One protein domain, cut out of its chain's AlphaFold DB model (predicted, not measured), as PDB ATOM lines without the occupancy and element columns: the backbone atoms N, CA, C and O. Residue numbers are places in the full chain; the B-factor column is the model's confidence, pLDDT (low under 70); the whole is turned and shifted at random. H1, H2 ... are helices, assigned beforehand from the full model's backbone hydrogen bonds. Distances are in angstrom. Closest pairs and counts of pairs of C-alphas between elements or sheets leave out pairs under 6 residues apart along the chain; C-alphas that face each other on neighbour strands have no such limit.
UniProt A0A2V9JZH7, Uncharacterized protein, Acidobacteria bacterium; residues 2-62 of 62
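Overview. This is residues 2 to 62 of the 62 residues of an uncharacterized protein of Acidobacteria bacterium (UniProt A0A2V9JZH7). Two helices meet in a rough T, with the last residue of H1, Val 18, at the middle of H2, and from the far end of H2 a long bare tail, residues 39 to 62, runs away from them. The tail makes the length. The printed part has 61 residues, with H1 then H2 and no named strand; the class is all helix, though only 25 residues are in named elements. The whole is extended, with a radius of gyration of the C-alphas of 19.9 A and spans of 63 by 32 by 26 A.

Arrangement. H1, residues 8 to 18, touches H2, residues 25 to 38; their closest C-alphas, of Val 18 and Gly 31, are 5.1 A apart. Their lines are about perpendicular, at 81 degrees. In both helices every O i to N i+4 pair is within hydrogen-bond range.

Along the chain. H1 begins at C-alpha 8 (194.991, 220.893, 287.047) and is 14.7 A long. H2 is 20.9 A long and ends at C-alpha 38 (203.822, 241.311, 290.010).

Size, cuts and confidence. Residues 2 to 13, of which 8 to 13 belong to H1, and residues 37 to 62 stand free. The C-alphas farthest apart, of Ile 9 and Gln 62, are 63.8 A apart. The printed part has no cut, and the link from H1 to H2 is short. The pLDDT is under 70 at residues 2 to 3, 21, 37 to 41 and 51 to 62.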
ATOM      1  N   ALA A   2     178.656 229.363 285.489       56.84
ATOM      2  CA  ALA A   2     179.366 228.665 284.421       56.84
ATOM      3  C   ALA A   2     180.492 227.847 285.069       56.84
ATOM      4  O   ALA A   2     181.359 228.410 285.737       56.84
ATOM      5  N   LYS A   3     180.426 226.519 284.960       67.50
ATOM      6  CA  LYS A   3     181.485 225.642 285.461       67.50
ATOM      7  C   LYS A   3     182.689 225.840 284.550       67.50
ATOM      8  O   LYS A   3     182.687 225.362 283.419       67.50
ATOM      9  N   LEU A   4     183.674 226.596 285.024       72.50
ATOM     10  CA  LEU A   4     184.959 226.697 284.349       72.50
ATOM     11  C   LEU A   4     185.587 225.296 284.309       72.50
ATOM     12  O   LEU A   4     185.509 224.558 285.296       72.50
ATOM     13  N   GLN A   5     186.170 224.926 283.168       78.88
ATOM     14  CA  GLN A   5     186.955 223.697 283.059       78.88
ATOM     15  C   GLN A   5     188.067 223.731 284.110       78.88
ATOM     16  O   GLN A   5     188.667 224.773 284.379       78.88
ATOM     17  N   ARG A   6     188.263 222.603 284.791       76.62
ATOM     18  CA  ARG A   6     189.163 222.525 285.935       76.62
ATOM     19  C   ARG A   6     190.559 222.190 285.423       76.62
ATOM     20  O   ARG A   6     190.879 221.021 285.254       76.62
ATOM     21  N   ASP A   7     191.365 223.212 285.164       84.81
ATOM     22  CA  ASP A   7     192.749 223.040 284.720       84.81
ATOM     23  C   ASP A   7     193.648 222.616 285.900       84.81
ATOM     24  O   ASP A   7     193.872 223.423 286.811       84.81
ATOM     25  N   PRO A   8     194.196 221.385 285.918       86.19
ATOM     26  CA  PRO A   8     194.991 220.893 287.047       86.19
ATOM     27  C   PRO A   8     196.277 221.705 287.244       86.19
ATOM     28  O   PRO A   8     196.617 222.053 288.369       86.19
ATOM     29  N   ILE A   9     196.916 222.119 286.146       88.38
ATOM     30  CA  ILE A   9     198.130 222.953 286.156       88.38
ATOM     31  C   ILE A   9     197.851 224.317 286.802       88.38
ATOM     32  O   ILE A   9     198.680 224.863 287.527       88.38
ATOM     33  N   ARG A  10     196.662 224.888 286.563       85.00
ATOM     34  CA  ARG A  10     196.268 226.159 287.181       85.00
ATOM     35  C   ARG A  10     196.095 225.995 288.688       85.00
ATOM     36  O   ARG A  10     196.511 226.872 289.434       85.00
ATOM     37  N   LEU A  11     195.479 224.899 289.126       84.62
ATOM     38  CA  LEU A  11     195.244 224.632 290.544       84.62
ATOM     39  C   LEU A  11     196.543 224.385 291.308       84.62
ATOM     40  O   LEU A  11     196.715 224.948 292.383       84.62
ATOM     41  N   GLU A  12     197.459 223.608 290.734       86.62
ATOM     42  CA  GLU A  12     198.774 223.351 291.322       86.62
ATOM     43  C   GLU A  12     199.557 224.653 291.519       86.62
ATOM     44  O   GLU A  12     200.102 224.899 292.590       86.62
ATOM     45  N   ARG A  13     199.515 225.556 290.532       85.44
ATOM     46  CA  ARG A  13     200.129 226.884 290.649       85.44
ATOM     47  C   ARG A  13     199.448 227.773 291.682       85.44
ATOM     48  O   ARG A  13     200.124 228.492 292.399       85.44
ATOM     49  N   ILE A  14     198.120 227.742 291.783       84.62
ATOM     50  CA  ILE A  14     197.412 228.505 292.824       84.62
ATOM     51  C   ILE A  14     197.813 227.992 294.212       84.62
ATOM     52  O   ILE A  14     198.102 228.791 295.095       84.62
ATOM     53  N   HIS A  15     197.888 226.676 294.392       84.69
ATOM     54  CA  HIS A  15     198.282 226.071 295.661       84.69
ATOM     55  C   HIS A  15     199.744 226.376 296.023       84.69
ATOM     56  O   HIS A  15     200.028 226.744 297.156       84.69
ATOM     57  N   ASN A  16     200.656 226.286 295.052       84.06
ATOM     58  CA  ASN A  16     202.099 226.409 295.278       84.06
ATOM     59  C   ASN A  16     202.660 227.832 295.110       84.06
ATOM     60  O   ASN A  16     203.824 228.046 295.426       84.06
ATOM     61  N   GLU A  17     201.889 228.797 294.595       79.31
ATOM     62  CA  GLU A  17     202.335 230.195 294.429       79.31
ATOM     63  C   GLU A  17     201.431 231.213 295.152       79.31
ATOM     64  O   GLU A  17     201.900 232.296 295.483       79.31
ATOM     65  N   VAL A  18     200.140 230.918 295.366       77.50
ATOM     66  CA  VAL A  18     199.149 231.905 295.863       77.50
ATOM     67  C   VAL A  18     198.651 231.589 297.267       77.50
ATOM     68  O   VAL A  18     198.425 232.502 298.054       77.50
ATOM     69  N   VAL A  19     198.474 230.306 297.579       76.69
ATOM     70  CA  VAL A  19     197.944 229.802 298.860       76.69
ATOM     71  C   VAL A  19     199.043 229.055 299.628       76.69
ATOM     72  O   VAL A  19     198.784 228.099 300.349       76.69
ATOM     73  N   VAL A  20     200.302 229.462 299.457       74.25
ATOM     74  CA  VAL A  20     201.414 228.877 300.216       74.25
ATOM     75  C   VAL A  20     201.354 229.415 301.638       74.25
ATOM     76  O   VAL A  20     201.410 230.626 301.834       74.25
ATOM     77  N   ASP A  21     201.194 228.516 302.609       68.94
ATOM     78  CA  ASP A  21     201.145 228.810 304.050       68.94
ATOM     79  C   ASP A  21     200.055 229.804 304.498       68.94
ATOM     80  O   ASP A  21     200.089 230.313 305.615       68.94
ATOM     81  N   ALA A  22     199.046 230.038 303.656       77.62
ATOM     82  CA  ALA A  22     197.888 230.865 303.979       77.62
ATOM     83  C   ALA A  22     196.757 229.995 304.551       77.62
ATOM     84  O   ALA A  22     195.907 229.469 303.820       77.62
ATOM     85  N   TYR A  23     196.756 229.828 305.874       76.75
ATOM     86  CA  TYR A  23     195.778 229.001 306.586       76.75
ATOM     87  C   TYR A  23     194.467 229.758 306.850       76.75
ATOM     88  O   TYR A  23     193.422 229.125 307.023       76.75
ATOM     89  N   GLY A  24     194.505 231.097 306.843       83.75
ATOM     90  CA  GLY A  24     193.342 231.971 307.011       83.75
ATOM     91  C   GLY A  24     192.809 232.584 305.704       83.75
ATOM     92  O   GLY A  24     193.561 232.786 304.745       83.75
ATOM     93  N   PRO A  25     191.508 232.928 305.642       81.06
ATOM     94  CA  PRO A  25     190.923 233.610 304.484       81.06
ATOM     95  C   PRO A  25     191.527 235.004 304.238       81.06
ATOM     96  O   PRO A  25     191.628 235.439 303.089       81.06
ATOM     97  N   GLU A  26     191.977 235.691 305.289       81.25
ATOM     98  CA  GLU A  26     192.652 236.987 305.198       81.25
ATOM     99  C   GLU A  26     194.004 236.857 304.482       81.25
ATOM    100  O   GLU A  26     194.295 237.605 303.547       81.25
ATOM    101  N   GLU A  27     194.806 235.861 304.851       77.88
ATOM    102  CA  GLU A  27     196.126 235.606 304.262       77.88
ATOM    103  C   GLU A  27     196.014 235.201 302.788       77.88
ATOM    104  O   GLU A  27     196.764 235.693 301.942       77.88
ATOM    105  N   GLN A  28     195.009 234.384 302.449       81.31
ATOM    106  CA  GLN A  28     194.739 233.998 301.062       81.31
ATOM    107  C   GLN A  28     194.425 235.219 300.197       81.31
ATOM    108  O   GLN A  28     194.914 235.322 299.071       81.31
ATOM    109  N   SER A  29     193.644 236.172 300.718       79.88
ATOM    110  CA  SER A  29     193.313 237.403 299.991       79.88
ATOM    111  C   SER A  29     194.546 238.268 299.699       79.88
ATOM    112  O   SER A  29     194.656 238.836 298.610       79.88
ATOM    113  N   MET A  30     195.512 238.292 300.622       76.81
ATOM    114  CA  MET A  30     196.775 239.008 300.448       76.81
ATOM    115  C   MET A  30     197.666 238.341 299.396       76.81
ATOM    116  O   MET A  30     198.230 239.037 298.550       76.81
ATOM    117  N   GLY A  31     197.729 237.005 299.370       76.81
ATOM    118  CA  GLY A  31     198.468 236.255 298.344       76.81
ATOM    119  C   GLY A  31     197.992 236.567 296.919       76.81
ATOM    120  O   GLY A  31     198.800 236.786 296.014       76.81
ATOM    121  N   TRP A  32     196.676 236.702 296.720       78.31
ATOM    122  CA  TRP A  32     196.108 237.129 295.434       78.31
ATOM    123  C   TRP A  32     196.505 238.557 295.044       78.31
ATOM    124  O   TRP A  32     196.752 238.814 293.861       78.31
ATOM    125  N   TYR A  33     196.560 239.481 296.006       76.75
ATOM    126  CA  TYR A  33     196.899 240.882 295.755       76.75
ATOM    127  C   TYR A  33     198.344 241.043 295.267       76.75
ATOM    128  O   TYR A  33     198.573 241.652 294.219       76.75
ATOM    129  N   TYR A  34     199.307 240.436 295.965       73.19
ATOM    130  CA  TYR A  34     200.724 240.530 295.604       73.19
ATOM    131  C   TYR A  34     201.031 239.854 294.265       73.19
ATOM    132  O   TYR A  34     201.659 240.460 293.395       73.19
ATOM    133  N   LEU A  35     200.491 238.653 294.036       72.69
ATOM    134  CA  LEU A  35     200.722 237.925 292.789       72.69
ATOM    135  C   LEU A  35     200.135 238.653 291.564       72.69
ATOM    136  O   LEU A  35     200.699 238.592 290.469       72.69
ATOM    137  N   SER A  36     198.991 239.326 291.732       72.06
ATOM    138  CA  SER A  36     198.331 240.060 290.643       72.06
ATOM    139  C   SER A  36     199.099 241.324 290.248       72.06
ATOM    140  O   SER A  36     199.113 241.679 289.070       72.06
ATOM    141  N   GLY A  37     199.749 241.986 291.212       69.25
ATOM    142  CA  GLY A  37     200.588 243.159 290.961       69.25
ATOM    143  C   GLY A  37     201.887 242.816 290.233       69.25
ATOM    144  O   GLY A  37     202.262 243.503 289.287       69.25
ATOM    145  N   GLU A  38     202.546 241.720 290.615       67.81
ATOM    146  CA  GLU A  38     203.822 241.311 290.010       67.81
ATOM    147  C   GLU A  38     203.669 240.750 288.590       67.81
ATOM    148  O   GLU A  38     204.523 240.969 287.730       67.81
ATOM    149  N   LYS A  39     202.570 240.038 288.308       69.00
ATOM    150  CA  LYS A  39     202.368 239.365 287.013       69.00
ATOM    151  C   LYS A  39     201.845 240.266 285.899       69.00
ATOM    152  O   LYS A  39     201.784 239.813 284.756       69.00
ATOM    153  N   ASN A  40     201.492 241.519 286.188       65.81
ATOM    154  CA  ASN A  40     200.898 242.424 285.204       65.81
ATOM    155  C   ASN A  40     201.758 243.676 284.929       65.81
ATOM    156  O   ASN A  40     201.297 244.798 285.132       65.81
ATOM    157  N   PRO A  41     202.987 243.524 284.393       64.62
ATOM    158  CA  PRO A  41     203.852 244.660 284.064       64.62
ATOM    159  C   PRO A  41     203.366 245.472 282.850       64.62
ATOM    160  O   PRO A  41     203.923 246.524 282.549       64.62
ATOM    161  N   ILE A  42     202.345 244.992 282.129       71.75
ATOM    162  CA  ILE A  42     201.852 245.606 280.894       71.75
ATOM    163  C   ILE A  42     200.448 246.182 281.142       71.75
ATOM    164  O   ILE A  42     199.563 245.446 281.594       71.75
ATOM    165  N   PRO A  43     200.203 247.469 280.828       77.38
ATOM    166  CA  PRO A  43     198.868 248.046 280.890       77.38
ATOM    167  C   PRO A  43     197.973 247.400 279.826       77.38
ATOM    168  O   PRO A  43     198.163 247.590 278.626       77.38
ATOM    169  N   ILE A  44     196.987 246.624 280.275       75.12
ATOM    170  CA  ILE A  44     195.962 246.024 279.418       75.12
ATOM    171  C   ILE A  44     194.710 246.915 279.399       75.12
ATOM    172  O   ILE A  44     194.266 247.367 280.457       75.12
ATOM    173  N   PRO A  45     194.102 247.179 278.228       78.81
ATOM    174  CA  PRO A  45     192.843 247.909 278.171       78.81
ATOM    175  C   PRO A  45     191.728 247.063 278.799       78.81
ATOM    176  O   PRO A  45     191.381 245.993 278.297       78.81
ATOM    177  N   VAL A  46     191.156 247.547 279.903       78.44
ATOM    178  CA  VAL A  46     190.058 246.883 280.616       78.44
ATOM    179  C   VAL A  46     188.722 247.553 280.307       78.44
ATOM    180  O   VAL A  46     188.616 248.777 280.250       78.44
ATOM    181  N   LYS A  47     187.670 246.747 280.123       82.88
ATOM    182  CA  LYS A  47     186.294 247.250 280.038       82.88
ATOM    183  C   LYS A  47     185.689 247.249 281.436       82.88
ATOM    184  O   LYS A  47     185.462 246.187 282.010       82.88
ATOM    185  N   VAL A  48     185.429 248.435 281.972       78.56
ATOM    186  CA  VAL A  48     184.725 248.602 283.247       78.56
ATOM    187  C   VAL A  48     183.234 248.709 282.957       78.56
ATOM    188  O   VAL A  48     182.787 249.651 282.307       78.56
ATOM    189  N   TYR A  49     182.455 247.744 283.439       83.50
ATOM    190  CA  TYR A  49     180.998 247.790 283.348       83.50
ATOM    191  C   TYR A  49     180.444 248.398 284.634       83.50
ATOM    192  O   TYR A  49     180.573 247.822 285.713       83.50
ATOM    193  N   ARG A  50     179.834 249.579 284.529       77.06
ATOM    194  CA  ARG A  50     179.153 250.225 285.654       77.06
ATOM    195  C   ARG A  50     177.704 249.748 285.684       77.06
ATOM    196  O   ARG A  50     176.949 250.028 284.759       77.06
ATOM    197  N   CYS A  51     177.307 249.045 286.740       63.53
ATOM    198  CA  CYS A  51     175.901 248.737 286.981       63.53
ATOM    199  C   CYS A  51     175.266 249.934 287.702       63.53
ATOM    200  O   CYS A  51     175.627 250.232 288.840       63.53
ATOM    201  N   GLN A  52     174.374 250.668 287.032       63.19
ATOM    202  CA  GLN A  52     173.541 251.662 287.706       63.19
ATOM    203  C   GLN A  52     172.408 250.919 288.416       63.19
ATOM    204  O   GLN A  52     171.437 250.506 287.789       63.19
ATOM    205  N   VAL A  53     172.544 250.735 289.727       64.38
ATOM    206  CA  VAL A  53     171.406 250.374 290.573       64.38
ATOM    207  C   VAL A  53     170.573 251.638 290.779       64.38
ATOM    208  O   VAL A  53     171.008 252.586 291.430       64.38
ATOM    209  N   GLY A  54     169.409 251.700 290.135       53.75
ATOM    210  CA  GLY A  54     168.465 252.794 290.324       53.75
ATOM    211  C   GLY A  54     167.897 252.737 291.738       53.75
ATOM    212  O   GLY A  54     167.061 251.887 292.031       53.75
ATOM    213  N   PHE A  55     168.342 253.633 292.614       49.22
ATOM    214  CA  PHE A  55     167.652 253.895 293.871       49.22
ATOM    215  C   PHE A  55     166.409 254.731 293.555       49.22
ATOM    216  O   PHE A  55     166.486 255.946 293.389       49.22
ATOM    217  N   ALA A  56     165.259 254.068 293.426       52.06
ATOM    218  CA  ALA A  56     163.966 254.735 293.418       52.06
ATOM    219  C   ALA A  56     163.672 255.214 294.846       52.06
ATOM    220  O   ALA A  56     163.149 254.471 295.674       52.06
ATOM    221  N   GLN A  57     164.065 256.446 295.153       54.72
ATOM    222  CA  GLN A  57     163.678 257.099 296.393       54.72
ATOM    223  C   GLN A  57     162.239 257.589 296.214       54.72
ATOM    224  O   GLN A  57     161.991 258.644 295.635       54.72
ATOM    225  N   ALA A  58     161.280 256.767 296.641       53.19
ATOM    226  CA  ALA A  58     159.893 257.181 296.782       53.19
ATOM    227  C   ALA A  58     159.825 258.193 297.932       53.19
ATOM    228  O   ALA A  58     159.786 257.820 299.103       53.19
ATOM    229  N   VAL A  59     159.882 259.481 297.596       54.88
ATOM    230  CA  VAL A  59     159.577 260.558 298.536       54.88
ATOM    231  C   VAL A  59     158.055 260.632 298.613       54.88
ATOM    232  O   VAL A  59     157.399 261.152 297.714       54.88
ATOM    233  N   SER A  60     157.479 260.008 299.639       50.97
ATOM    234  CA  SER A  60     156.094 260.256 300.031       50.97
ATOM    235  C   SER A  60     156.057 261.586 300.779       50.97
ATOM    236  O   SER A  60     156.438 261.651 301.947       50.97
ATOM    237  N   GLU A  61     155.651 262.643 300.088       60.25
ATOM    238  CA  GLU A  61     155.308 263.927 300.697       60.25
ATOM    239  C   GLU A  61     153.899 263.794 301.305       60.25
ATOM    240  O   GLU A  61     152.949 263.433 300.603       60.25
ATOM    241  N   GLN A  62     153.800 263.986 302.623       50.34
ATOM    242  CA  GLN A  62     152.554 264.162 303.382       50.34
ATOM    243  C   GLN A  62     152.397 265.636 303.734       50.34
ATOM    244  O   GLN A  62     153.428 266.251 304.088       50.34
TER     245      GLN A  62